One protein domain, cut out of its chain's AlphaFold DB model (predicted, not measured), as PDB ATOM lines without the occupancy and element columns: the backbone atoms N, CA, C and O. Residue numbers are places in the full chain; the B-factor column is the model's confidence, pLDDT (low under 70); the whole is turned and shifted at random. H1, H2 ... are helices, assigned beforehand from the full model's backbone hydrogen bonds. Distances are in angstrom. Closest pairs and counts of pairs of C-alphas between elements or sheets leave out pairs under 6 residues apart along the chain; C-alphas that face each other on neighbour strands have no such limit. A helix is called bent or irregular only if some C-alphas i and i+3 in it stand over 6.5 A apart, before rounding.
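AT A GLANCE: This is residues 8 to 211 of the 319 residues of an uncharacterized protein of Nitrospirae bacterium (UniProt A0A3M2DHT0). Two lobes of crossed helices lie end to end along the longest axis, and the long helix H9 spans from one to the other. In one lobe H10 is the core, with H1 and H8 crossing it, H2 on it, and H11 and H12 on the outside; in the other the H3 and H4 hairpin and H6 gather round H7, with H5 at the corner of H4 and the long link of residues 71 to 94 along the outside. The printed part has 204 residues with twelve named helices, H1 to H12 in order, and no named strand, so its class is all helix. It is compact, with a radius of gyration of the C-alphas of 16.8 A and spans of 52 by 38 by 26 A.

IN THESE COORDINATES: H1 is residues 8 to 17, beginning at C-alpha 8 (27.752, -0.743, 22.450), and H2 is 19 to 27. H3 is 33 to 41, H4 is 51 to 63, 18.1 A long, and H5 is 67 to 70. H6, 95 to 106, is 16.1 A long and H7, 109 to 119, 15.1 A. H8 is 129 to 135. H9, 143 to 161, is the longest at 26.8 A, beginning at C-alpha 143 (52.481, 7.185, 35.529). H10, 166 to 181, is 22.0 A long; H11 is 188 to 196. H12, 198 to 211, is 20.5 A long and ends at C-alpha 211 (47.289, -6.969, 38.789); it is irregular, but only just: C-alphas 208 and 211 are 6.8 A apart.

HOW THE PARTS SIT: H9 and H10 are the hubs, touching four helices each. They touch at 87 degrees, about perpendicular, with closest C-alphas Gln 158 and Ala 169, 5.4 A. H10 also touches H1 at 86 degrees (Leu 16 and Ala 172, 4.3 A), H8 at 87 degrees (Val 131 and Trp 174, 5.5 A) and, with residues 171 to 178 alone, H2 (Phe 19 and Val 175, 6.0 A). H12 touches H8 (Leu 135 and Arg 204, 5.3 A); H11 only just touches H1, with 3 pairs of C-alphas within 8 A. H9 touches H6 with residues 144 to 148 alone (Gln 100 and Val 144, 6.3 A). H7 touches H6 (Leu 103 and Ile 109, 5.8 A) and H3 at 89 degrees (Gly 40 and Ala 119, 4.5 A). H3 and H4 form a hairpin, a shallow tilt of 9 degrees, opposite ways (Ile 36 and Ala 60, 5.4 A). H4 and H5 touch only at the corner. H3 and H10 are apart. Every O i to N i+4 pair is within hydrogen-bond range in H1 to H4 and H6 to H11; in H12 9 of 10 are, and H5 is too short for one.

THE WHOLE: The C-alphas farthest apart are those of Gly 79 and Pro 188, 51.7 A. The printed part has no cut. The link from H5 to H6, 24 residues, is long. The mean pLDDT of the printed part is 92.7, and no printed residue is under 70.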
ATOM      1  N   LEU A   8      26.484  -1.416  22.125       82.12
ATOM      2  CA  LEU A   8      27.752  -0.743  22.450       82.12
ATOM      3  C   LEU A   8      28.045   0.468  21.545       82.12
ATOM      4  O   LEU A   8      28.285   1.542  22.101       82.12
ATOM      5  N   PRO A   9      28.014   0.347  20.202       88.81
ATOM      6  CA  PRO A   9      28.238   1.495  19.327       88.81
ATOM      7  C   PRO A   9      27.193   2.592  19.537       88.81
ATOM      8  O   PRO A   9      27.543   3.764  19.623       88.81
ATOM      9  N   ASP A  10      25.920   2.216  19.672       91.06
ATOM     10  CA  ASP A  10      24.811   3.171  19.712       91.06
ATOM     11  C   ASP A  10      24.813   4.008  20.995       91.06
ATOM     12  O   ASP A  10      24.669   5.229  20.938       91.06
ATOM     13  N   LEU A  11      25.023   3.385  22.159       94.19
ATOM     14  CA  LEU A  11      24.981   4.104  23.435       94.19
ATOM     15  C   LEU A  11      26.242   4.920  23.706       94.19
ATOM     16  O   LEU A  11      26.143   5.999  24.289       94.19
ATOM     17  N   LEU A  12      27.416   4.460  23.264       96.25
ATOM     18  CA  LEU A  12      28.620   5.290  23.344       96.25
ATOM     19  C   LEU A  12      28.580   6.439  22.331       96.25
ATOM     20  O   LEU A  12      29.031   7.533  22.660       96.25
ATOM     21  N   ARG A  13      28.004   6.239  21.138       96.31
ATOM     22  CA  ARG A  13      27.787   7.333  20.180       96.31
ATOM     23  C   ARG A  13      26.803   8.365  20.724       96.31
ATOM     24  O   ARG A  13      27.109   9.547  20.669       96.31
ATOM     25  N   TYR A  14      25.711   7.924  21.350       95.75
ATOM     26  CA  TYR A  14      24.818   8.816  22.096       95.75
ATOM     27  C   TYR A  14      25.584   9.632  23.149       95.75
ATOM     28  O   TYR A  14      25.420  10.844  23.235       95.75
ATOM     29  N   CYS A  15      26.474   9.001  23.926       97.62
ATOM     30  CA  CYS A  15      27.307   9.736  24.880       97.62
ATOM     31  C   CYS A  15      28.227  10.762  24.204       97.62
ATOM     32  O   CYS A  15      28.392  11.851  24.742       97.62
ATOM     33  N   LEU A  16      28.817  10.444  23.052       97.69
ATOM     34  CA  LEU A  16      29.632  11.398  22.297       97.69
ATOM     35  C   LEU A  16      28.799  12.595  21.809       97.69
ATOM     36  O   LEU A  16      29.229  13.735  21.955       97.69
ATOM     37  N   GLU A  17      27.602  12.344  21.276       97.06
ATOM     38  CA  GLU A  17      26.666  13.377  20.804       97.06
ATOM     39  C   GLU A  17      26.185  14.291  21.943       97.06
ATOM     40  O   GLU A  17      26.019  15.493  21.751       97.06
ATOM     41  N   GLU A  18      26.028  13.748  23.152       97.19
ATOM     42  CA  GLU A  18      25.653  14.490  24.363       97.19
ATOM     43  C   GLU A  18      26.793  15.331  24.956       97.19
ATOM     44  O   GLU A  18      26.551  16.144  25.855       97.19
ATOM     45  N   PHE A  19      28.033  15.157  24.487       96.94
ATOM     46  CA  PHE A  19      29.200  15.822  25.065       96.94
ATOM     47  C   PHE A  19      29.047  17.347  25.172       96.94
ATOM     48  O   PHE A  19      29.268  17.858  26.273       96.94
ATOM     49  N   PRO A  20      28.631  18.093  24.125       96.12
ATOM     50  CA  PRO A  20      28.482  19.545  24.218       96.12
ATOM     51  C   PRO A  20      27.501  19.969  25.315       96.12
ATOM     52  O   PRO A  20      27.783  20.886  26.085       96.12
ATOM     53  N   GLN A  21      26.371  19.267  25.444       96.00
ATOM     54  CA  GLN A  21      25.358  19.590  26.445       96.00
ATOM     55  C   GLN A  21      25.839  19.273  27.865       96.00
ATOM     56  O   GLN A  21      25.660  20.081  28.778       96.00
ATOM     57  N   THR A  22      26.470  18.115  28.066       95.50
ATOM     58  CA  THR A  22      27.049  17.725  29.361       95.50
ATOM     59  C   THR A  22      28.197  18.670  29.757       95.50
ATOM     60  O   THR A  22      28.266  19.095  30.910       95.50
ATOM     61  N   ALA A  23      29.040  19.097  28.812       94.44
ATOM     62  CA  ALA A  23      30.068  20.115  29.040       94.44
ATOM     63  C   ALA A  23      29.461  21.460  29.482       94.44
ATOM     64  O   ALA A  23      29.843  21.992  30.530       94.44
ATOM     65  N   GLN A  24      28.444  21.953  28.763       94.94
ATOM     66  CA  GLN A  24      27.736  23.188  29.109       94.94
ATOM     67  C   GLN A  24      27.104  23.119  30.504       94.94
ATOM     68  O   GLN A  24      27.161  24.088  31.260       94.94
ATOM     69  N   ASN A  25      26.514  21.982  30.870       93.50
ATOM     70  CA  ASN A  25      25.863  21.818  32.168       93.50
ATOM     71  C   ASN A  25      26.860  21.840  33.332       93.50
ATOM     72  O   ASN A  25      26.540  22.363  34.397       93.50
ATOM     73  N   ARG A  26      28.051  21.257  33.146       91.81
ATOM     74  CA  ARG A  26      29.031  21.070  34.229       91.81
ATOM     75  C   ARG A  26      30.038  22.203  34.353       91.81
ATOM     76  O   ARG A  26      30.462  22.499  35.465       91.81
ATOM     77  N   HIS A  27      30.420  22.803  33.231       92.12
ATOM     78  CA  HIS A  27      31.486  23.804  33.168       92.12
ATOM     79  C   HIS A  27      31.004  25.154  32.634       92.12
ATOM     80  O   HIS A  27      31.796  26.085  32.539       92.12
ATOM     81  N   HIS A  28      29.719  25.277  32.280       93.75
ATOM     82  CA  HIS A  28      29.135  26.487  31.689       93.75
ATOM     83  C   HIS A  28      29.824  26.938  30.390       93.75
ATOM     84  O   HIS A  28      29.725  28.102  30.007       93.75
ATOM     85  N   ARG A  29      30.509  26.008  29.713       93.75
ATOM     86  CA  ARG A  29      31.288  26.223  28.493       93.75
ATOM     87  C   ARG A  29      31.115  25.023  27.557       93.75
ATOM     88  O   ARG A  29      31.057  23.884  28.024       93.75
ATOM     89  N   VAL A  30      31.098  25.272  26.248       94.19
ATOM     90  CA  VAL A  30      31.222  24.235  25.212       94.19
ATOM     91  C   VAL A  30      32.570  24.428  24.520       94.19
ATOM     92  O   VAL A  30      32.793  25.506  23.968       94.19
ATOM     93  N   PRO A  31      33.472  23.435  24.558       93.81
ATOM     94  CA  PRO A  31      34.799  23.589  23.997       93.81
ATOM     95  C   PRO A  31      34.758  23.411  22.476       93.81
ATOM     96  O   PRO A  31      34.132  22.475  21.972       93.81
ATOM     97  N   ASP A  32      35.461  24.275  21.749       94.81
ATOM     98  CA  ASP A  32      35.689  24.119  20.310       94.81
ATOM     99  C   ASP A  32      36.942  23.270  20.062       94.81
ATOM    100  O   ASP A  32      38.037  23.770  19.788       94.81
ATOM    101  N   PHE A  33      36.786  21.951  20.190       93.38
ATOM    102  CA  PHE A  33      37.905  21.033  19.992       93.38
ATOM    103  C   PHE A  33      38.481  21.074  18.575       93.38
ATOM    104  O   PHE A  33      39.674  20.835  18.439       93.38
ATOM    105  N   ALA A  34      37.707  21.434  17.548       92.00
ATOM    106  CA  ALA A  34      38.226  21.514  16.183       92.00
ATOM    107  C   ALA A  34      39.288  22.620  16.044       92.00
ATOM    108  O   ALA A  34      40.332  22.421  15.411       92.00
ATOM    109  N   SER A  35      39.063  23.768  16.690       93.06
ATOM    110  CA  SER A  35      40.053  24.849  16.753       93.06
ATOM    111  C   SER A  35      41.311  24.438  17.525       93.06
ATOM    112  O   SER A  35      42.427  24.722  17.083       93.06
ATOM    113  N   ILE A  36      41.163  23.704  18.635       94.31
ATOM    114  CA  ILE A  36      42.311  23.207  19.415       94.31
ATOM    115  C   ILE A  36      43.093  22.151  18.626       94.31
ATOM    116  O   ILE A  36      44.319  22.208  18.581       94.31
ATOM    117  N   GLU A  37      42.411  21.212  17.971       93.19
ATOM    118  CA  GLU A  37      43.030  20.175  17.136       93.19
ATOM    119  C   GLU A  37      43.775  20.787  15.944       93.19
ATOM    120  O   GLU A  37      44.852  20.317  15.592       93.19
ATOM    121  N   THR A  38      43.283  21.897  15.385       92.00
ATOM    122  CA  THR A  38      44.013  22.654  14.353       92.00
ATOM    123  C   THR A  38      45.329  23.220  14.894       92.00
ATOM    124  O   THR A  38      46.360  23.144  14.224       92.00
ATOM    125  N   ALA A  39      45.333  23.750  16.122       91.50
ATOM    126  CA  ALA A  39      46.563  24.195  16.776       91.50
ATOM    127  C   ALA A  39      47.489  23.013  17.118       91.50
ATOM    128  O   ALA A  39      48.698  23.087  16.893       91.50
ATOM    129  N   GLY A  40      46.928  21.908  17.611       91.38
ATOM    130  CA  GLY A  40      47.653  20.686  17.962       91.38
ATOM    131  C   GLY A  40      48.285  19.979  16.765       91.38
ATOM    132  O   GLY A  40      49.395  19.467  16.892       91.38
ATOM    133  N   ALA A  41      47.666  20.044  15.583       88.62
ATOM    134  CA  ALA A  41      48.213  19.493  14.344       88.62
ATOM    135  C   ALA A  41      49.586  20.089  13.993       88.62
ATOM    136  O   ALA A  41      50.433  19.403  13.429       88.62
ATOM    137  N   SER A  42      49.858  21.336  14.398       87.31
ATOM    138  CA  SER A  42      51.185  21.941  14.225       87.31
ATOM    139  C   SER A  42      52.289  21.256  15.040       87.31
ATOM    140  O   SER A  42      53.462  21.442  14.740       87.31
ATOM    141  N   LEU A  43      51.941  20.451  16.051       87.94
ATOM    142  CA  LEU A  43      52.890  19.666  16.847       87.94
ATOM    143  C   LEU A  43      53.201  18.301  16.221       87.94
ATOM    144  O   LEU A  43      54.147  17.647  16.652       87.94
ATOM    145  N   HIS A  44      52.400  17.859  15.248       83.19
ATOM    146  CA  HIS A  44      52.463  16.508  14.694       83.19
ATOM    147  C   HIS A  44      53.826  16.226  14.039       83.19
ATOM    148  O   HIS A  44      54.488  15.249  14.393       83.19
ATOM    149  N   ASP A  45      54.282  17.142  13.177       82.31
ATOM    150  CA  ASP A  45      55.458  16.952  12.312       82.31
ATOM    151  C   ASP A  45      56.698  17.740  12.760       82.31
ATOM    152  O   ASP A  45      57.715  17.761  12.064       82.31
ATOM    153  N   VAL A  46      56.628  18.445  13.893       81.88
ATOM    154  CA  VAL A  46      57.675  19.398  14.277       81.88
ATOM    155  C   VAL A  46      58.720  18.763  15.185       81.88
ATOM    156  O   VAL A  46      58.414  18.221  16.247       81.88
ATOM    157  N   TYR A  47      59.983  18.922  14.785       81.44
ATOM    158  CA  TYR A  47      61.156  18.575  15.573       81.44
ATOM    159  C   TYR A  47      62.259  19.643  15.419       81.44
ATOM    160  O   TYR A  47      62.590  20.004  14.287       81.44
ATOM    161  N   PRO A  48      62.859  20.145  16.516       85.38
ATOM    162  CA  PRO A  48      62.543  19.826  17.908       85.38
ATOM    163  C   PRO A  48      61.218  20.458  18.358       85.38
ATOM    164  O   PRO A  48      60.866  21.564  17.948       85.38
ATOM    165  N   LEU A  49      60.503  19.774  19.253       89.38
ATOM    166  CA  LEU A  49      59.347  20.346  19.939       89.38
ATOM    167  C   LEU A  49      59.816  21.485  20.861       89.38
ATOM    168  O   LEU A  49      60.853  21.367  21.512       89.38
ATOM    169  N   THR A  50      59.075  22.591  20.940       91.12
ATOM    170  CA  THR A  50      59.458  23.756  21.759       91.12
ATOM    171  C   THR A  50      58.360  24.153  22.736       91.12
ATOM    172  O   THR A  50      57.173  23.945  22.479       91.12
ATOM    173  N   PHE A  51      58.743  24.781  23.851       89.75
ATOM    174  CA  PHE A  51      57.774  25.310  24.813       89.75
ATOM    175  C   PHE A  51      56.883  26.386  24.187       89.75
ATOM    176  O   PHE A  51      55.724  26.499  24.564       89.75
ATOM    177  N   GLU A  52      57.377  27.143  23.204       90.75
ATOM    178  CA  GLU A  52      56.567  28.132  22.483       90.75
ATOM    179  C   GLU A  52      55.386  27.477  21.753       90.75
ATOM    180  O   GLU A  52      54.260  27.965  21.838       90.75
ATOM    181  N   LEU A  53      55.620  26.349  21.079       89.94
ATOM    182  CA  LEU A  53      54.560  25.603  20.403       89.94
ATOM    183  C   LEU A  53      53.542  25.039  21.401       89.94
ATOM    184  O   LEU A  53      52.338  25.120  21.163       89.94
ATOM    185  N   LEU A  54      54.009  24.550  22.553       91.75
ATOM    186  CA  LEU A  54      53.118  24.106  23.625       91.75
ATOM    187  C   LEU A  54      52.291  25.259  24.204       91.75
ATOM    188  O   LEU A  54      51.092  25.102  24.414       91.75
ATOM    189  N   HIS A  55      52.892  26.434  24.402       91.44
ATOM    190  CA  HIS A  55      52.174  27.634  24.842       91.44
ATOM    191  C   HIS A  55      51.094  28.050  23.847       91.44
ATOM    192  O   HIS A  55      50.001  28.413  24.275       91.44
ATOM    193  N   ARG A  56      51.350  27.942  22.536       92.06
ATOM    194  CA  ARG A  56      50.326  28.186  21.505       92.06
ATOM    195  C   ARG A  56      49.174  27.188  21.597       92.06
ATOM    196  O   ARG A  56      48.026  27.615  21.526       92.06
ATOM    197  N   LEU A  57      49.456  25.899  21.810       93.62
ATOM    198  CA  LEU A  57      48.406  24.901  22.047       93.62
ATOM    199  C   LEU A  57      47.580  25.257  23.292       93.62
ATOM    200  O   LEU A  57      46.357  25.314  23.219       93.62
ATOM    201  N   PHE A  58      48.226  25.543  24.424       92.69
ATOM    202  CA  PHE A  58      47.517  25.899  25.657       92.69
ATOM    203  C   PHE A  58      46.748  27.220  25.541       92.69
ATOM    204  O   PHE A  58      45.702  27.372  26.168       92.69
ATOM    205  N   GLN A  59      47.226  28.168  24.735       92.06
ATOM    206  CA  GLN A  59      46.470  29.374  24.411       92.06
ATOM    207  C   GLN A  59      45.226  29.035  23.584       92.06
ATOM    208  O   GLN A  59      44.133  29.450  23.957       92.06
ATOM    209  N   ALA A  60      45.358  28.203  22.547       94.06
ATOM    210  CA  ALA A  60      44.220  27.741  21.756       94.06
ATOM    211  C   ALA A  60      43.181  27.005  22.619       94.06
ATOM    212  O   ALA A  60      41.984  27.214  22.448       94.06
ATOM    213  N   CYS A  61      43.622  26.206  23.596       92.94
ATOM    214  CA  CYS A  61      42.741  25.581  24.581       92.94
ATOM    215  C   CYS A  61      41.897  26.607  25.358       92.94
ATOM    216  O   CYS A  61      40.697  26.394  25.537       92.94
ATOM    217  N   ARG A  62      42.504  27.719  25.799       90.75
ATOM    218  CA  ARG A  62      41.792  28.804  26.498       90.75
ATOM    219  C   ARG A  62      40.811  29.514  25.573       90.75
ATOM    220  O   ARG A  62      39.641  29.664  25.918       90.75
ATOM    221  N   ASP A  63      41.277  29.896  24.388       93.00
ATOM    222  CA  ASP A  63      40.490  30.648  23.408       93.00
ATOM    223  C   ASP A  63      39.273  29.846  22.918       93.00
ATOM    224  O   ASP A  63      38.207  30.402  22.660       93.00
ATOM    225  N   ALA A  64      39.403  28.520  22.862       93.75
ATOM    226  CA  ALA A  64      38.341  27.591  22.499       93.75
ATOM    227  C   ALA A  64      37.407  27.216  23.666       93.75
ATOM    228  O   ALA A  64      36.668  26.237  23.562       93.75
ATOM    229  N   ASN A  65      37.414  27.968  24.774       90.19
ATOM    230  CA  ASN A  65      36.576  27.755  25.963       90.19
ATOM    231  C   ASN A  65      36.768  26.402  26.667       90.19
ATOM    232  O   ASN A  65      35.877  25.948  27.395       90.19
ATOM    233  N   TRP A  66      37.912  25.742  26.489       92.06
ATOM    234  CA  TRP A  66      38.173  24.494  27.190       92.06
ATOM    235  C   TRP A  66      38.718  24.758  28.601       92.06
ATOM    236  O   TRP A  66      39.686  25.485  28.798       92.06
ATOM    237  N   TRP A  67      38.088  24.151  29.605       90.12
ATOM    238  CA  TRP A  67      38.285  24.423  31.038       90.12
ATOM    239  C   TRP A  67      39.545  23.783  31.650       90.12
ATOM    240  O   TRP A  67      39.584  23.498  32.844       90.12
ATOM    241  N   PHE A  68      40.578  23.484  30.860       84.75
ATOM    242  CA  PHE A  68      41.764  22.792  31.386       84.75
ATOM    243  C   PHE A  68      42.523  23.629  32.431       84.75
ATOM    244  O   PHE A  68      43.104  23.062  33.354       84.75
ATOM    245  N   GLU A  69      42.488  24.957  32.291       84.31
ATOM    246  CA  GLU A  69      43.136  25.926  33.183       84.31
ATOM    247  C   GLU A  69      42.565  25.906  34.606       84.31
ATOM    248  O   GLU A  69      43.266  26.250  35.551       84.31
ATOM    249  N   ASP A  70      41.330  25.423  34.781       85.88
ATOM    250  CA  ASP A  70      40.730  25.234  36.106       85.88
ATOM    251  C   ASP A  70      41.470  24.147  36.915       85.88
ATOM    252  O   ASP A  70      41.275  24.021  38.126       85.88
ATOM    253  N   TYR A  71      42.297  23.334  36.245       84.75
ATOM    254  CA  TYR A  71      42.948  22.153  36.812       84.75
ATOM    255  C   TYR A  71      44.471  22.147  36.650       84.75
ATOM    256  O   TYR A  71      45.146  21.490  37.445       84.75
ATOM    257  N   TRP A  72      45.017  22.829  35.638       84.88
ATOM    258  CA  TRP A  72      46.433  22.729  35.286       84.88
ATOM    259  C   TRP A  72      47.035  24.060  34.848       84.88
ATOM    260  O   TRP A  72      46.496  24.740  33.975       84.88
ATOM    261  N   ASP A  73      48.232  24.343  35.360       82.50
ATOM    262  CA  ASP A  73      49.057  25.463  34.916       82.50
ATOM    263  C   ASP A  73      50.064  25.008  33.845       82.50
ATOM    264  O   ASP A  73      50.855  24.086  34.085       82.50
ATOM    265  N   PRO A  74      50.092  25.650  32.662       80.38
ATOM    266  CA  PRO A  74      51.129  25.409  31.668       80.38
ATOM    267  C   PRO A  74      52.538  25.699  32.212       80.38
ATOM    268  O   PRO A  74      52.735  26.655  32.969       80.38
ATOM    269  N   PRO A  75      53.564  24.944  31.789       80.69
ATOM    270  CA  PRO A  75      54.928  25.164  32.253       80.69
ATOM    271  C   PRO A  75      55.477  26.504  31.744       80.69
ATOM    272  O   PRO A  75      55.632  26.698  30.544       80.69
ATOM    273  N   GLY A  76      55.882  27.407  32.642       77.62
ATOM    274  CA  GLY A  76      56.451  28.727  32.301       77.62
ATOM    275  C   GLY A  76      57.863  28.721  31.686       77.62
ATOM    276  O   GLY A  76      58.568  29.726  31.756       77.62
ATOM    277  N   ARG A  77      58.318  27.590  31.136       82.69
ATOM    278  CA  ARG A  77      59.656  27.426  30.545       82.69
ATOM    279  C   ARG A  77      59.701  27.926  29.098       82.69
ATOM    280  O   ARG A  77      58.669  28.119  28.460       82.69
ATOM    281  N   GLN A  78      60.919  28.121  28.597       80.25
ATOM    282  CA  GLN A  78      61.216  28.524  27.221       80.25
ATOM    283  C   GLN A  78      62.284  27.602  26.619       80.25
ATOM    284  O   GLN A  78      63.026  26.949  27.351       80.25
ATOM    285  N   GLY A  79      62.377  27.582  25.288       84.88
ATOM    286  CA  GLY A  79      63.365  26.794  24.546       84.88
ATOM    287  C   GLY A  79      62.830  25.467  24.002       84.88
ATOM    288  O   GLY A  79      61.621  25.219  23.992       84.88
ATOM    289  N   ALA A  80      63.747  24.644  23.497       83.69
ATOM    290  CA  ALA A  80      63.449  23.311  22.984       83.69
ATOM    291  C   ALA A  80      63.214  22.317  24.129       83.69
ATOM    292  O   ALA A  80      63.858  22.403  25.176       83.69
ATOM    293  N   LEU A  81      62.308  21.369  23.911       87.88
ATOM    294  CA  LEU A  81      62.123  20.212  24.774       87.88
ATOM    295  C   LEU A  81      63.190  19.165  24.442       87.88
ATOM    296  O   LEU A  81      63.503  18.946  23.271       87.88
ATOM    297  N   ALA A  82      63.711  18.482  25.462       87.06
ATOM    298  CA  ALA A  82      64.646  17.372  25.288       87.06
ATOM    299  C   ALA A  82      63.908  16.068  24.923       87.06
ATOM    300  O   ALA A  82      63.975  15.076  25.644       87.06
ATOM    301  N   VAL A  83      63.182  16.091  23.802       85.31
ATOM    302  CA  VAL A  83      62.513  14.924  23.207       85.31
ATOM    303  C   VAL A  83      63.317  14.478  21.984       85.31
ATOM    304  O   VAL A  83      63.871  15.311  21.264       85.31
ATOM    305  N   SER A  84      63.429  13.172  21.760       81.81
ATOM    306  CA  SER A  84      64.319  12.568  20.760       81.81
ATOM    307  C   SER A  84      63.667  12.277  19.400       81.81
ATOM    308  O   SER A  84      64.378  11.976  18.446       81.81
ATOM    309  N   PHE A  85      62.348  12.433  19.277       80.56
ATOM    310  CA  PHE A  85      61.566  12.173  18.056       80.56
ATOM    311  C   PHE A  85      60.415  13.178  17.887       80.56
ATOM    312  O   PHE A  85      60.038  13.885  18.829       80.56
ATOM    313  N   ALA A  86      59.838  13.238  16.684       85.56
ATOM    314  CA  ALA A  86      58.577  13.939  16.456       85.56
ATOM    315  C   ALA A  86      57.390  13.092  16.957       85.56
ATOM    316  O   ALA A  86      57.470  11.867  17.033       85.56
ATOM    317  N   ILE A  87      56.260  13.728  17.282       86.88
ATOM    318  CA  ILE A  87      55.073  13.021  17.802       86.88
ATOM    319  C   ILE A  87      54.474  12.063  16.751       86.88
ATOM    320  O   ILE A  87      53.961  10.990  17.093       86.88
ATOM    321  N   GLN A  88      54.560  12.413  15.464       85.62
ATOM    322  CA  GLN A  88      54.152  11.537  14.361       85.62
ATOM    323  C   GLN A  88      54.887  10.190  14.344       85.62
ATOM    324  O   GLN A  88      54.287   9.175  13.987       85.62
ATOM    325  N   ASP A  89      56.139  10.165  14.806       85.62
ATOM    326  CA  ASP A  89      57.006   8.986  14.734       85.62
ATOM    327  C   ASP A  89      56.724   7.985  15.861       85.62
ATOM    328  O   ASP A  89      57.304   6.904  15.876       85.62
ATOM    329  N   PHE A  90      55.819   8.311  16.796       87.50
ATOM    330  CA  PHE A  90      55.455   7.399  17.878       87.50
ATOM    331  C   PHE A  90      54.743   6.181  17.278       87.50
ATOM    332  O   PHE A  90      53.588   6.249  16.825       87.50
ATOM    333  N   ASP A  91      55.440   5.056  17.307       85.81
ATOM    334  CA  ASP A  91      54.930   3.717  17.046       85.81
ATOM    335  C   ASP A  91      54.810   2.923  18.356       85.81
ATOM    336  O   ASP A  91      54.995   3.463  19.444       85.81
ATOM    337  N   ASP A  92      54.445   1.645  18.273       80.81
ATOM    338  CA  ASP A  92      54.215   0.828  19.471       80.81
ATOM    339  C   ASP A  92      55.496   0.603  20.304       80.81
ATOM    340  O   ASP A  92      55.402   0.384  21.514       80.81
ATOM    341  N   GLU A  93      56.682   0.717  19.697       83.06
ATOM    342  CA  GLU A  93      57.977   0.524  20.361       83.06
ATOM    343  C   GLU A  93      58.494   1.825  20.996       83.06
ATOM    344  O   GLU A  93      59.006   1.834  22.119       83.06
ATOM    345  N   THR A  94      58.320   2.949  20.300       89.75
ATOM    346  CA  THR A  94      58.837   4.269  20.698       89.75
ATOM    347  C   THR A  94      57.853   5.081  21.543       89.75
ATOM    348  O   THR A  94      58.277   5.947  22.312       89.75
ATOM    349  N   GLU A  95      56.550   4.769  21.501       93.88
ATOM    350  CA  GLU A  95      55.490   5.489  22.229       93.88
ATOM    351  C   GLU A  95      55.782   5.603  23.731       93.88
ATOM    352  O   GLU A  95      55.613   6.670  24.328       93.88
ATOM    353  N   ARG A  96      56.255   4.519  24.358       95.19
ATOM    354  CA  ARG A  96      56.606   4.530  25.785       95.19
ATOM    355  C   ARG A  96      57.716   5.535  26.075       95.19
ATOM    356  O   ARG A  96      57.603   6.298  27.034       95.19
ATOM    357  N   GLN A  97      58.781   5.502  25.277       94.00
ATOM    358  CA  GLN A  97      59.917   6.400  25.444       94.00
ATOM    359  C   GLN A  97      59.476   7.855  25.243       94.00
ATOM    360  O   GLN A  97      59.840   8.712  26.044       94.00
ATOM    361  N   GLY A  98      58.606   8.125  24.267       93.81
ATOM    362  CA  GLY A  98      58.092   9.473  24.009       93.81
ATOM    363  C   GLY A  98      57.224  10.050  25.090       93.81
ATOM    364  O   GLY A  98      57.428  11.194  25.498       93.81
ATOM    365  N   ILE A  99      56.326   9.245  25.641       96.12
ATOM    366  CA  ILE A  99      55.560   9.657  26.814       96.12
ATOM    367  C   ILE A  99      56.504   9.916  27.997       96.12
ATOM    368  O   ILE A  99      56.286  10.862  28.752       96.12
ATOM    369  N   GLN A 100      57.562   9.116  28.160       96.00
ATOM    370  CA  GLN A 100      58.524   9.280  29.250       96.00
ATOM    371  C   GLN A 100      59.380  10.550  29.109       96.00
ATOM    372  O   GLN A 100      59.571  11.256  30.100       96.00
ATOM    373  N   GLU A 101      59.854  10.874  27.907       94.75
ATOM    374  CA  GLU A 101      60.603  12.106  27.623       94.75
ATOM    375  C   GLU A 101      59.715  13.349  27.782       94.75
ATOM    376  O   GLU A 101      60.089  14.298  28.474       94.75
ATOM    377  N   LEU A 102      58.484  13.312  27.258       94.81
ATOM    378  CA  LEU A 102      57.507  14.383  27.469       94.81
ATOM    379  C   LEU A 102      57.167  14.559  28.953       94.81
ATOM    380  O   LEU A 102      57.073  15.689  29.431       94.81
ATOM    381  N   LEU A 103      57.019  13.468  29.712       95.81
ATOM    382  CA  LEU A 103      56.794  13.531  31.158       95.81
ATOM    383  C   LEU A 103      57.998  14.130  31.891       95.81
ATOM    384  O   LEU A 103      57.822  14.887  32.847       95.81
ATOM    385  N   ALA A 104      59.219  13.830  31.446       94.44
ATOM    386  CA  ALA A 104      60.421  14.425  32.010       94.44
ATOM    387  C   ALA A 104      60.467  15.946  31.788       94.44
ATOM    388  O   ALA A 104      60.944  16.656  32.675       94.44
ATOM    389  N   GLU A 105      59.925  16.459  30.685       93.19
ATOM    390  CA  GLU A 105      59.853  17.901  30.413       93.19
ATOM    391  C   GLU A 105      58.668  18.590  31.104       93.19
ATOM    392  O   GLU A 105      58.847  19.608  31.778       93.19
ATOM    393  N   LEU A 106      57.467  18.015  30.990       92.44
ATOM    394  CA  LEU A 106      56.210  18.610  31.461       92.44
ATOM    395  C   LEU A 106      55.903  18.327  32.933       92.44
ATOM    396  O   LEU A 106      55.061  19.003  33.517       92.44
ATOM    397  N   LYS A 107      56.571  17.340  33.538       92.69
ATOM    398  CA  LYS A 107      56.456  16.918  34.951       92.69
ATOM    399  C   LYS A 107      55.097  16.359  35.386       92.69
ATOM    400  O   LYS A 107      55.032  15.738  36.444       92.69
ATOM    401  N   HIS A 108      54.057  16.499  34.568       94.25
ATOM    402  CA  HIS A 108      52.705  16.007  34.833       94.25
ATOM    403  C   HIS A 108      52.206  15.160  33.663       94.25
ATOM    404  O   HIS A 108      52.206  15.612  32.517       94.25
ATOM    405  N   ILE A 109      51.770  13.931  33.948       96.81
ATOM    406  CA  ILE A 109      51.306  12.991  32.917       96.81
ATOM    407  C   ILE A 109      50.001  13.470  32.271       96.81
ATOM    408  O   ILE A 109      49.738  13.193  31.103       96.81
ATOM    409  N   GLU A 110      49.211  14.252  32.997       95.31
ATOM    410  CA  GLU A 110      47.991  14.872  32.511       95.31
ATOM    411  C   GLU A 110      48.313  15.898  31.424       95.31
ATOM    412  O   GLU A 110      47.740  15.813  30.341       95.31
ATOM    413  N   LEU A 111      49.313  16.765  31.627       95.06
ATOM    414  CA  LEU A 111      49.780  17.692  30.588       95.06
ATOM    415  C   LEU A 111      50.309  16.950  29.355       95.06
ATOM    416  O   LEU A 111      49.976  17.326  28.232       95.06
ATOM    417  N   VAL A 112      51.068  15.865  29.551       96.19
ATOM    418  CA  VAL A 112      51.516  14.996  28.444       96.19
ATOM    419  C   VAL A 112      50.315  14.461  27.664       96.19
ATOM    420  O   VAL A 112      50.298  14.527  26.437       96.19
ATOM    421  N   SER A 113      49.281  13.982  28.361       97.44
ATOM    422  CA  SER A 113      48.082  13.440  27.722       97.44
ATOM    423  C   SER A 113      47.293  14.483  26.927       97.44
ATOM    424  O   SER A 113      46.733  14.156  25.885       97.44
ATOM    425  N   ILE A 114      47.290  15.741  27.380       95.81
ATOM    426  CA  ILE A 114      46.663  16.869  26.679       95.81
ATOM    427  C   ILE A 114      47.416  17.170  25.384       95.81
ATOM    428  O   ILE A 114      46.803  17.236  24.320       95.81
ATOM    429  N   VAL A 115      48.742  17.303  25.465       95.00
ATOM    430  CA  VAL A 115      49.590  17.556  24.292       95.00
ATOM    431  C   VAL A 115      49.404  16.452  23.254       95.00
ATOM    432  O   VAL A 115      49.121  16.739  22.092       95.00
ATOM    433  N   LEU A 116      49.489  15.189  23.675       96.25
ATOM    434  CA  LEU A 116      49.353  14.047  22.772       96.25
ATOM    435  C   LEU A 116      47.941  13.910  22.196       96.25
ATOM    436  O   LEU A 116      47.808  13.599  21.015       96.25
ATOM    437  N   ARG A 117      46.891  14.187  22.984       95.75
ATOM    438  CA  ARG A 117      45.501  14.198  22.502       95.75
ATOM    439  C   ARG A 117      45.332  15.133  21.311       95.75
ATOM    440  O   ARG A 117      44.742  14.726  20.318       95.75
ATOM    441  N   PHE A 118      45.815  16.365  21.407       95.25
ATOM    442  CA  PHE A 118      45.602  17.343  20.340       95.25
ATOM    443  C   PHE A 118      46.607  17.212  19.196       95.25
ATOM    444  O   PHE A 118      46.283  17.585  18.074       95.25
ATOM    445  N   ALA A 119      47.789  16.646  19.447       93.75
ATOM    446  CA  ALA A 119      48.738  16.329  18.387       93.75
ATOM    447  C   ALA A 119      48.301  15.113  17.551       93.75
ATOM    448  O   ALA A 119      48.447  15.130  16.334       93.75
ATOM    449  N   ARG A 120      47.771  14.055  18.188       93.62
ATOM    450  CA  ARG A 120      47.391  12.776  17.554       93.62
ATOM    451  C   ARG A 120      46.092  12.202  18.147       93.62
ATOM    452  O   ARG A 120      46.113  11.190  18.861       93.62
ATOM    453  N   PRO A 121      44.932  12.828  17.875       95.12
ATOM    454  CA  PRO A 121      43.655  12.430  18.479       95.12
ATOM    455  C   PRO A 121      43.231  11.005  18.102       95.12
ATOM    456  O   PRO A 121      42.529  10.332  18.860       95.12
ATOM    457  N   ASP A 122      43.685  10.502  16.955       94.50
ATOM    458  CA  ASP A 122      43.460   9.133  16.501       94.50
ATOM    459  C   ASP A 122      44.004   8.082  17.482       94.50
ATOM    460  O   ASP A 122      43.369   7.036  17.650       94.50
ATOM    461  N   ARG A 123      45.112   8.379  18.179       94.69
ATOM    462  CA  ARG A 123      45.794   7.451  19.100       94.69
ATOM    463  C   ARG A 123      45.670   7.797  20.579       94.69
ATOM    464  O   ARG A 123      45.837   6.879  21.394       94.69
ATOM    465  N   TYR A 124      45.419   9.059  20.931       97.38
ATOM    466  CA  TYR A 124      45.520   9.550  22.309       97.38
ATOM    467  C   TYR A 124      44.216  10.144  22.855       97.38
ATOM    468  O   TYR A 124      43.436  10.771  22.145       97.38
ATOM    469  N   GLY A 125      44.007   9.951  24.159       97.38
ATOM    470  CA  GLY A 125      42.956  10.582  24.963       97.38
ATOM    471  C   GLY A 125      43.554  11.309  26.168       97.38
ATOM    472  O   GLY A 125      44.727  11.100  26.495       97.38
ATOM    473  N   ILE A 126      42.757  12.139  26.838       97.00
ATOM    474  CA  ILE A 126      43.202  12.906  28.008       97.00
ATOM    475  C   ILE A 126      43.058  12.029  29.244       97.00
ATOM    476  O   ILE A 126      41.963  11.575  29.573       97.00
ATOM    477  N   LEU A 127      44.159  11.803  29.958       97.25
ATOM    478  CA  LEU A 127      44.136  11.023  31.187       97.25
ATOM    479  C   LEU A 127      43.326  11.779  32.242       97.25
ATOM    480  O   LEU A 127      43.767  12.802  32.762       97.25
ATOM    481  N   SER A 128      42.133  11.276  32.559       94.88
ATOM    482  CA  SER A 128      41.216  11.958  33.470       94.88
ATOM    483  C   SER A 128      40.631  11.008  34.527       94.88
ATOM    484  O   SER A 128      40.257   9.873  34.198       94.88
ATOM    485  N   PRO A 129      40.485  11.449  35.796       95.00
ATOM    486  CA  PRO A 129      39.846  10.642  36.838       95.00
ATOM    487  C   PRO A 129      38.438  10.125  36.473       95.00
ATOM    488  O   PRO A 129      38.141   8.968  36.779       95.00
ATOM    489  N   PRO A 130      37.568  10.901  35.782       95.62
ATOM    490  CA  PRO A 130      36.276  10.412  35.296       95.62
ATOM    491  C   PRO A 130      36.357   9.123  34.472       95.62
ATOM    492  O   PRO A 130      35.663   8.146  34.769       95.62
ATOM    493  N   VAL A 131      37.222   9.093  33.458       97.44
ATOM    494  CA  VAL A 131      37.340   7.939  32.558       97.44
ATOM    495  C   VAL A 131      38.085   6.793  33.241       97.44
ATOM    496  O   VAL A 131      37.684   5.634  33.103       97.44
ATOM    497  N   GLN A 132      39.091   7.098  34.072       97.19
ATOM    498  CA  GLN A 132      39.742   6.095  34.922       97.19
ATOM    499  C   GLN A 132      38.727   5.360  35.803       97.19
ATOM    500  O   GLN A 132      38.774   4.132  35.903       97.19
ATOM    501  N   ARG A 133      37.778   6.095  36.396       96.12
ATOM    502  CA  ARG A 133      36.708   5.532  37.224       96.12
ATOM    503  C   ARG A 133      35.734   4.678  36.419       96.12
ATOM    504  O   ARG A 133      35.333   3.629  36.904       96.12
ATOM    505  N   VAL A 134      35.357   5.092  35.210       97.19
ATOM    506  CA  VAL A 134      34.463   4.300  34.344       97.19
ATOM    507  C   VAL A 134      35.097   2.967  33.961       97.19
ATOM    508  O   VAL A 134      34.411   1.950  33.931       97.19
ATOM    509  N   LEU A 135      36.397   2.953  33.677       97.00
ATOM    510  CA  LEU A 135      37.080   1.766  33.165       97.00
ATOM    511  C   LEU A 135      37.817   0.952  34.234       97.00
ATOM    512  O   LEU A 135      38.305  -0.136  33.929       97.00
ATOM    513  N   HIS A 136      37.894   1.453  35.469       96.56
ATOM    514  CA  HIS A 136      38.735   0.902  36.536       96.56
ATOM    515  C   HIS A 136      40.173   0.662  36.064       96.56
ATOM    516  O   HIS A 136      40.692  -0.438  36.217       96.56
ATOM    517  N   ILE A 137      40.780   1.662  35.420       96.12
ATOM    518  CA  ILE A 137      42.077   1.522  34.741       96.12
ATOM    519  C   ILE A 137      43.123   0.883  35.654       96.12
ATOM    520  O   ILE A 137      43.280   1.272  36.810       96.12
ATOM    521  N   ALA A 138      43.835  -0.105  35.109       92.50
ATOM    522  CA  ALA A 138      44.889  -0.807  35.819       92.50
ATOM    523  C   ALA A 138      46.066   0.138  36.071       92.50
ATOM    524  O   ALA A 138      46.645   0.700  35.136       92.50
ATOM    525  N   TRP A 139      46.430   0.277  37.342       90.56
ATOM    526  CA  TRP A 139      47.571   1.078  37.756       90.56
ATOM    527  C   TRP A 139      48.849   0.329  37.391       90.56
ATOM    528  O   TRP A 139      49.021  -0.838  37.751       90.56
ATOM    529  N   GLY A 140      49.711   0.991  36.626       90.88
ATOM    530  CA  GLY A 140      51.045   0.497  36.321       90.88
ATOM    531  C   GLY A 140      52.030   0.769  37.459       90.88
ATOM    532  O   GLY A 140      51.694   1.377  38.474       90.88
ATOM    533  N   SER A 141      53.281   0.363  37.260       91.50
ATOM    534  CA  SER A 141      54.392   0.656  38.177       91.50
ATOM    535  C   SER A 141      54.741   2.149  38.252       91.50
ATOM    536  O   SER A 141      55.382   2.590  39.202       91.50
ATOM    537  N   ASN A 142      54.328   2.935  37.254       95.25
ATOM    538  CA  ASN A 142      54.534   4.377  37.177       95.25
ATOM    539  C   ASN A 142      53.441   5.051  36.323       95.25
ATOM    540  O   ASN A 142      52.601   4.385  35.713       95.25
ATOM    541  N   ALA A 143      53.461   6.387  36.266       96.69
ATOM    542  CA  ALA A 143      52.481   7.185  35.529       96.69
ATOM    543  C   ALA A 143      52.437   6.878  34.019       96.69
ATOM    544  O   ALA A 143      51.352   6.854  33.439       96.69
ATOM    545  N   VAL A 144      53.587   6.590  33.395       97.38
ATOM    546  CA  VAL A 144      53.670   6.239  31.965       97.38
ATOM    547  C   VAL A 144      52.949   4.921  31.698       97.38
ATOM    548  O   VAL A 144      52.116   4.844  30.803       97.38
ATOM    549  N   GLU A 145      53.213   3.887  32.499       95.94
ATOM    550  CA  GLU A 145      52.549   2.587  32.351       95.94
ATOM    551  C   GLU A 145      51.037   2.685  32.604       95.94
ATOM    552  O   GLU A 145      50.252   2.118  31.847       95.94
ATOM    553  N   THR A 146      50.612   3.465  33.603       96.56
ATOM    554  CA  THR A 146      49.185   3.742  33.833       96.56
ATOM    555  C   THR A 146      48.543   4.429  32.624       96.56
ATOM    556  O   THR A 146      47.440   4.053  32.221       96.56
ATOM    557  N   TYR A 147      49.225   5.396  32.004       98.19
ATOM    558  CA  TYR A 147      48.707   6.062  30.811       98.19
ATOM    559  C   TYR A 147      48.677   5.133  29.588       98.19
ATOM    560  O   TYR A 147      47.698   5.122  28.852       98.19
ATOM    561  N   LEU A 148      49.667   4.261  29.402       97.12
ATOM    562  CA  LEU A 148      49.627   3.247  28.340       97.12
ATOM    563  C   LEU A 148      48.459   2.266  28.526       97.12
ATOM    564  O   LEU A 148      47.751   1.960  27.565       97.12
ATOM    565  N   ASN A 149      48.189   1.831  29.762       96.31
ATOM    566  CA  ASN A 149      47.017   1.005  30.071       96.31
ATOM    567  C   ASN A 149      45.708   1.741  29.737       96.31
ATOM    568  O   ASN A 149      44.784   1.142  29.177       96.31
ATOM    569  N   TYR A 150      45.644   3.041  30.042       98.19
ATOM    570  CA  TYR A 150      44.536   3.924  29.674       98.19
ATOM    571  C   TYR A 150      44.319   3.966  28.154       98.19
ATOM    572  O   TYR A 150      43.222   3.678  27.673       98.19
ATOM    573  N   LEU A 151      45.375   4.237  27.387       98.00
ATOM    574  CA  LEU A 151      45.326   4.323  25.926       98.00
ATOM    575  C   LEU A 151      44.951   2.992  25.270       98.00
ATOM    576  O   LEU A 151      44.137   2.971  24.348       98.00
ATOM    577  N   ALA A 152      45.477   1.871  25.769       97.19
ATOM    578  CA  ALA A 152      45.120   0.541  25.280       97.19
ATOM    579  C   ALA A 152      43.611   0.273  25.412       97.19
ATOM    580  O   ALA A 152      42.985  -0.259  24.492       97.19
ATOM    581  N   ASN A 153      43.011   0.703  26.526       98.06
ATOM    582  CA  ASN A 153      41.572   0.599  26.745       98.06
ATOM    583  C   ASN A 153      40.785   1.496  25.778       98.06
ATOM    584  O   ASN A 153      39.829   1.024  25.161       98.06
ATOM    585  N   LEU A 154      41.198   2.757  25.601       98.38
ATOM    586  CA  LEU A 154      40.547   3.671  24.658       98.38
ATOM    587  C   LEU A 154      40.586   3.147  23.220       98.38
ATOM    588  O   LEU A 154      39.561   3.163  22.548       98.38
ATOM    589  N   ARG A 155      41.725   2.617  22.768       97.56
ATOM    590  CA  ARG A 155      41.889   2.037  21.420       97.56
ATOM    591  C   ARG A 155      41.057   0.768  21.227       97.56
ATOM    592  O   ARG A 155      40.609   0.465  20.121       97.56
ATOM    593  N   GLU A 156      40.844  -0.017  22.282       97.62
ATOM    594  CA  GLU A 156      39.927  -1.162  22.232       97.62
ATOM    595  C   GLU A 156      38.468  -0.702  22.109       97.62
ATOM    596  O   GLU A 156      37.734  -1.222  21.268       97.62
ATOM    597  N   ILE A 157      38.067   0.314  22.880       97.75
ATOM    598  CA  ILE A 157      36.721   0.906  22.825       97.75
ATOM    599  C   ILE A 157      36.473   1.575  21.473       97.75
ATOM    600  O   ILE A 157      35.425   1.346  20.877       97.75
ATOM    601  N   GLN A 158      37.440   2.338  20.962       97.69
ATOM    602  CA  GLN A 158      37.396   2.971  19.646       97.69
ATOM    603  C   GLN A 158      37.055   1.945  18.564       97.69
ATOM    604  O   GLN A 158      36.075   2.109  17.840       97.69
ATOM    605  N   ARG A 159      37.819   0.844  18.504       96.69
ATOM    606  CA  ARG A 159      37.593  -0.237  17.535       96.69
ATOM    607  C   ARG A 159      36.238  -0.916  17.728       96.69
ATOM    608  O   ARG A 159      35.547  -1.173  16.748       96.69
ATOM    609  N   ALA A 160      35.844  -1.194  18.971       95.31
ATOM    610  CA  ALA A 160      34.603  -1.908  19.268       95.31
ATOM    611  C   ALA A 160      33.334  -1.071  19.023       95.31
ATOM    612  O   ALA A 160      32.309  -1.619  18.620       95.31
ATOM    613  N   ALA A 161      33.391   0.241  19.262       94.88
ATOM    614  CA  ALA A 161      32.285   1.174  19.044       94.88
ATOM    615  C   ALA A 161      32.278   1.782  17.628       94.88
ATOM    616  O   ALA A 161      31.307   2.433  17.244       94.88
ATOM    617  N   GLY A 162      33.340   1.567  16.844       95.38
ATOM    618  CA  GLY A 162      33.491   2.149  15.511       95.38
ATOM    619  C   GLY A 162      33.713   3.663  15.541       95.38
ATOM    620  O   GLY A 162      33.226   4.365  14.656       95.38
ATOM    621  N   PHE A 163      34.401   4.166  16.568       97.38
ATOM    622  CA  PHE A 163      34.855   5.554  16.607       97.38
ATOM    623  C   PHE A 163      36.031   5.760  15.655       97.38
ATOM    624  O   PHE A 163      36.848   4.859  15.439       97.38
ATOM    625  N   ARG A 164      36.131   6.963  15.097       96.44
ATOM    626  CA  ARG A 164      37.225   7.358  14.206       96.44
ATOM    627  C   ARG A 164      38.520   7.512  14.983       96.44
ATOM    628  O   ARG A 164      39.578   7.144  14.484       96.44
ATOM    629  N   THR A 165      38.434   8.000  16.216       97.06
ATOM    630  CA  THR A 165      39.599   8.375  17.017       97.06
ATOM    631  C   THR A 165      39.501   7.836  18.446       97.06
ATOM    632  O   THR A 165      38.406   7.664  18.990       97.06
ATOM    633  N   ALA A 166      40.642   7.570  19.089       97.44
ATOM    634  CA  ALA A 166      40.680   7.301  20.533       97.44
ATOM    635  C   ALA A 166      40.110   8.488  21.330       97.44
ATOM    636  O   ALA A 166      39.505   8.324  22.392       97.44
ATOM    637  N   ALA A 167      40.259   9.676  20.756       97.44
ATOM    638  CA  ALA A 167      39.713  10.924  21.215       97.44
ATOM    639  C   ALA A 167      38.179  10.932  21.415       97.44
ATOM    640  O   ALA A 167      37.673  11.379  22.451       97.44
ATOM    641  N   GLU A 168      37.430  10.407  20.449       98.25
ATOM    642  CA  GLU A 168      35.973  10.254  20.540       98.25
ATOM    643  C   GLU A 168      35.575   9.263  21.643       98.25
ATOM    644  O   GLU A 168      34.645   9.522  22.409       98.25
ATOM    645  N   ALA A 169      36.314   8.153  21.777       98.31
ATOM    646  CA  ALA A 169      36.077   7.178  22.841       98.31
ATOM    647  C   ALA A 169      36.246   7.810  24.233       98.31
ATOM    648  O   ALA A 169      35.406   7.620  25.109       98.31
ATOM    649  N   ASP A 170      37.301   8.602  24.420       98.38
ATOM    650  CA  ASP A 170      37.577   9.348  25.650       98.38
ATOM    651  C   ASP A 170      36.423  10.301  26.026       98.38
ATOM    652  O   ASP A 170      35.913  10.265  27.148       98.38
ATOM    653  N   MET A 171      35.932  11.088  25.060       98.06
ATOM    654  CA  MET A 171      34.802  12.009  25.259       98.06
ATOM    655  C   MET A 171      33.507  11.272  25.614       98.06
ATOM    656  O   MET A 171      32.815  11.655  26.560       98.06
ATOM    657  N   ALA A 172      33.196  10.184  24.903       98.38
ATOM    658  CA  ALA A 172      32.019   9.364  25.182       98.38
ATOM    659  C   ALA A 172      32.051   8.792  26.611       98.38
ATOM    660  O   ALA A 172      31.050   8.827  27.330       98.38
ATOM    661  N   LEU A 173      33.208   8.300  27.058       98.31
ATOM    662  CA  LEU A 173      33.370   7.761  28.411       98.31
ATOM    663  C   LEU A 173      33.294   8.846  29.483       98.31
ATOM    664  O   LEU A 173      32.775   8.591  30.572       98.31
ATOM    665  N   TRP A 174      33.769  10.055  29.188       97.69
ATOM    666  CA  TRP A 174      33.630  11.189  30.096       97.69
ATOM    667  C   TRP A 174      32.154  11.555  30.317       97.69
ATOM    668  O   TRP A 174      31.730  11.763  31.459       97.69
ATOM    669  N   VAL A 175      31.337  11.542  29.259       97.94
ATOM    670  CA  VAL A 175      29.881  11.745  29.374       97.94
ATOM    671  C   VAL A 175      29.220  10.586  30.108       97.94
ATOM    672  O   VAL A 175      28.396  10.811  30.997       97.94
ATOM    673  N   LEU A 176      29.617   9.345  29.817       97.62
ATOM    674  CA  LEU A 176      29.132   8.184  30.557       97.62
ATOM    675  C   LEU A 176      29.414   8.325  32.060       97.62
ATOM    676  O   LEU A 176      28.529   8.062  32.877       97.62
ATOM    677  N   HIS A 177      30.604   8.804  32.436       97.69
ATOM    678  CA  HIS A 177      30.915   9.131  33.824       97.69
ATOM    679  C   HIS A 177      29.971  10.204  34.378       97.69
ATOM    680  O   HIS A 177      29.406  10.028  35.459       97.69
ATOM    681  N   ALA A 178      29.806  11.321  33.665       96.44
ATOM    682  CA  ALA A 178      28.972  12.440  34.100       96.44
ATOM    683  C   ALA A 178      27.524  12.002  34.375       96.44
ATOM    684  O   ALA A 178      26.995  12.269  35.455       96.44
ATOM    685  N   LYS A 179      26.933  11.227  33.459       95.12
ATOM    686  CA  LYS A 179      25.591  10.652  33.613       95.12
ATOM    687  C   LYS A 179      25.549   9.625  34.754       95.12
ATOM    688  O   LYS A 179      24.622   9.634  35.553       95.12
ATOM    689  N   ARG A 180      26.528   8.716  34.867       94.00
ATOM    690  CA  ARG A 180      26.459   7.584  35.820       94.00
ATOM    691  C   ARG A 180      26.841   7.940  37.259       94.00
ATOM    692  O   ARG A 180      26.314   7.322  38.189       94.00
ATOM    693  N   PHE A 181      27.769   8.877  37.426       93.94
ATOM    694  CA  PHE A 181      28.416   9.205  38.702       93.94
ATOM    695  C   PHE A 181      28.453  10.706  39.007       93.94
ATOM    696  O   PHE A 181      28.668  11.074  40.158       93.94
ATOM    697  N   GLY A 182      28.282  11.565  37.998       86.56
ATOM    698  CA  GLY A 182      28.445  13.018  38.105       86.56
ATOM    699  C   GLY A 182      27.184  13.796  38.485       86.56
ATOM    700  O   GLY A 182      27.220  15.020  38.451       86.56
ATOM    701  N   GLY A 183      26.087  13.116  38.831       84.62
ATOM    702  CA  GLY A 183      24.835  13.747  39.268       84.62
ATOM    703  C   GLY A 183      23.899  14.191  38.139       84.62
ATOM    704  O   GLY A 183      22.784  14.622  38.425       84.62
ATOM    705  N   GLU A 184      24.296  14.049  36.871       89.06
ATOM    706  CA  GLU A 184      23.388  14.279  35.745       89.06
ATOM    707  C   GLU A 184      22.310  13.185  35.648       89.06
ATOM    708  O   GLU A 184      22.550  12.035  36.034       89.06
ATOM    709  N   PRO A 185      21.124  13.494  35.088       90.50
ATOM    710  CA  PRO A 185      20.112  12.485  34.804       90.50
ATOM    711  C   PRO A 185      20.683  11.353  33.943       90.50
ATOM    712  O   PRO A 185      21.131  11.567  32.820       90.50
ATOM    713  N   CYS A 186      20.653  10.132  34.476       92.19
ATOM    714  CA  CYS A 186      21.119   8.934  33.787       92.19
ATOM    715  C   CYS A 186      19.925   8.170  33.204       92.19
ATOM    716  O   CYS A 186      19.138   7.625  33.989       92.19
ATOM    717  N   PRO A 187      19.784   8.073  31.869       92.38
ATOM    718  CA  PRO A 187      18.756   7.235  31.264       92.38
ATOM    719  C   PRO A 187      18.868   5.783  31.766       92.38
ATOM    720  O   PRO A 187      19.985   5.253  31.810       92.38
ATOM    721  N   PRO A 188      17.757   5.093  32.102       92.31
ATOM    722  CA  PRO A 188      17.800   3.712  32.594       92.31
ATOM    723  C   PRO A 188      18.588   2.766  31.681       92.31
ATOM    724  O   PRO A 188      19.394   1.977  32.166       92.31
ATOM    725  N   ARG A 189      18.442   2.926  30.358       91.50
ATOM    726  CA  ARG A 189      19.180   2.140  29.361       91.50
ATOM    727  C   ARG A 189      20.692   2.363  29.430       91.50
ATOM    728  O   ARG A 189      21.446   1.411  29.275       91.50
ATOM    729  N   LEU A 190      21.149   3.589  29.696       92.62
ATOM    730  CA  LEU A 190      22.578   3.892  29.826       92.62
ATOM    731  C   LEU A 190      23.162   3.308  31.122       92.62
ATOM    732  O   LEU A 190      24.293   2.821  31.133       92.62
ATOM    733  N   ARG A 191      22.374   3.312  32.204       92.75
ATOM    734  CA  ARG A 191      22.734   2.651  33.465       92.75
ATOM    735  C   ARG A 191      22.886   1.145  33.272       92.75
ATOM    736  O   ARG A 191      23.932   0.601  33.607       92.75
ATOM    737  N   GLU A 192      21.870   0.503  32.700       92.31
ATOM    738  CA  GLU A 192      21.894  -0.930  32.401       92.31
ATOM    739  C   GLU A 192      23.049  -1.279  31.462       92.31
ATOM    740  O   GLU A 192      23.764  -2.247  31.695       92.31
ATOM    741  N   PHE A 193      23.301  -0.448  30.452       92.75
ATOM    742  CA  PHE A 193      24.450  -0.601  29.573       92.75
ATOM    743  C   PHE A 193      25.778  -0.575  30.334       92.75
ATOM    744  O   PHE A 193      26.575  -1.495  30.182       92.75
ATOM    745  N   TYR A 194      26.026   0.416  31.192       94.00
ATOM    746  CA  TYR A 194      27.262   0.441  31.977       94.00
ATOM    747  C   TYR A 194      27.384  -0.767  32.915       94.00
ATOM    748  O   TYR A 194      28.467  -1.337  33.056       94.00
ATOM    749  N   ASP A 195      26.290  -1.168  33.559       92.31
ATOM    750  CA  ASP A 195      26.311  -2.233  34.560       92.31
ATOM    751  C   ASP A 195      26.425  -3.628  33.910       92.31
ATOM    752  O   ASP A 195      27.159  -4.474  34.419       92.31
ATOM    753  N   MET A 196      25.779  -3.855  32.760       92.12
ATOM    754  CA  MET A 196      25.566  -5.191  32.185       92.12
ATOM    755  C   MET A 196      26.195  -5.415  30.807       92.12
ATOM    756  O   MET A 196      26.209  -6.556  30.337       92.12
ATOM    757  N   ASN A 197      26.729  -4.388  30.135       93.12
ATOM    758  CA  ASN A 197      27.334  -4.584  28.819       93.12
ATOM    759  C   ASN A 197      28.554  -5.528  28.916       93.12
ATOM    760  O   ASN A 197      29.528  -5.202  29.605       93.12
ATOM    761  N   PRO A 198      28.564  -6.669  28.196       92.88
ATOM    762  CA  PRO A 198      29.623  -7.667  28.325       92.88
ATOM    763  C   PRO A 198      31.006  -7.150  27.936       92.88
ATOM    764  O   PRO A 198      32.007  -7.590  28.494       92.88
ATOM    765  N   PHE A 199      31.087  -6.226  26.975       94.69
ATOM    766  CA  PHE A 199      32.362  -5.669  26.546       94.69
ATOM    767  C   PHE A 199      32.970  -4.784  27.644       94.69
ATOM    768  O   PHE A 199      34.088  -5.058  28.079       94.69
ATOM    769  N   LEU A 200      32.214  -3.813  28.172       94.62
ATOM    770  CA  LEU A 200      32.684  -2.963  29.276       94.62
ATOM    771  C   LEU A 200      32.936  -3.758  30.564       94.62
ATOM    772  O   LEU A 200      33.885  -3.471  31.290       94.62
ATOM    773  N   LEU A 201      32.119  -4.774  30.855       94.81
ATOM    774  CA  LEU A 201      32.348  -5.675  31.986       94.81
ATOM    775  C   LEU A 201      33.673  -6.426  31.861       94.81
ATOM    776  O   LEU A 201      34.456  -6.409  32.805       94.81
ATOM    777  N   ARG A 202      33.952  -7.040  30.704       94.88
ATOM    778  CA  ARG A 202      35.231  -7.732  30.470       94.88
ATOM    779  C   ARG A 202      36.412  -6.781  30.584       94.88
ATOM    780  O   ARG A 202      37.413  -7.146  31.192       94.88
ATOM    781  N   LEU A 203      36.284  -5.574  30.038       95.44
ATOM    782  CA  LEU A 203      37.341  -4.571  30.069       95.44
ATOM    783  C   LEU A 203      37.676  -4.147  31.510       95.44
ATOM    784  O   LEU A 203      38.827  -4.253  31.934       95.44
ATOM    785  N   ARG A 204      36.658  -3.787  32.302       96.00
ATOM    786  CA  ARG A 204      36.813  -3.448  33.729       96.00
ATOM    787  C   ARG A 204      37.323  -4.625  34.554       96.00
ATOM    788  O   ARG A 204      38.208  -4.447  35.385       96.00
ATOM    789  N   ALA A 205      36.788  -5.826  34.327       94.19
ATOM    790  CA  ALA A 205      37.232  -7.033  35.020       94.19
ATOM    791  C   ALA A 205      38.707  -7.322  34.724       94.19
ATOM    792  O   ALA A 205      39.468  -7.592  35.647       94.19
ATOM    793  N   ARG A 206      39.141  -7.196  33.462       94.38
ATOM    794  CA  ARG A 206      40.551  -7.331  33.087       94.38
ATOM    795  C   ARG A 206      41.413  -6.315  33.826       94.38
ATOM    796  O   ARG A 206      42.430  -6.713  34.389       94.38
ATOM    797  N   ASN A 207      41.013  -5.047  33.871       95.19
ATOM    798  CA  ASN A 207      41.809  -4.022  34.545       95.19
ATOM    799  C   ASN A 207      41.916  -4.247  36.063       95.19
ATOM    800  O   ASN A 207      42.993  -4.077  36.627       95.19
ATOM    801  N   LEU A 208      40.833  -4.692  36.709       91.56
ATOM    802  CA  LEU A 208      40.825  -5.011  38.140       91.56
ATOM    803  C   LEU A 208      41.617  -6.282  38.472       91.56
ATOM    804  O   LEU A 208      42.312  -6.335  39.484       91.56
ATOM    805  N   LEU A 209      41.493  -7.323  37.645       89.56
ATOM    806  CA  LEU A 209      42.007  -8.655  37.965       89.56
ATOM    807  C   LEU A 209      43.424  -8.904  37.453       89.56
ATOM    808  O   LEU A 209      44.120  -9.729  38.034       89.56
ATOM    809  N   THR A 210      43.884  -8.218  36.401       88.19
ATOM    810  CA  THR A 210      45.238  -8.434  35.851       88.19
ATOM    811  C   THR A 210      46.344  -8.204  36.889       88.19
ATOM    812  O   THR A 210      47.235  -9.052  36.976       88.19
ATOM    813  N   PRO A 211      46.304  -7.140  37.721       85.44
ATOM    814  CA  PRO A 211      47.289  -6.969  38.789       85.44
ATOM    815  C   PRO A 211      47.249  -8.113  39.809       85.44
ATOM    816  O   PRO A 211      48.292  -8.613  40.223       85.44
TER     817      PRO A 211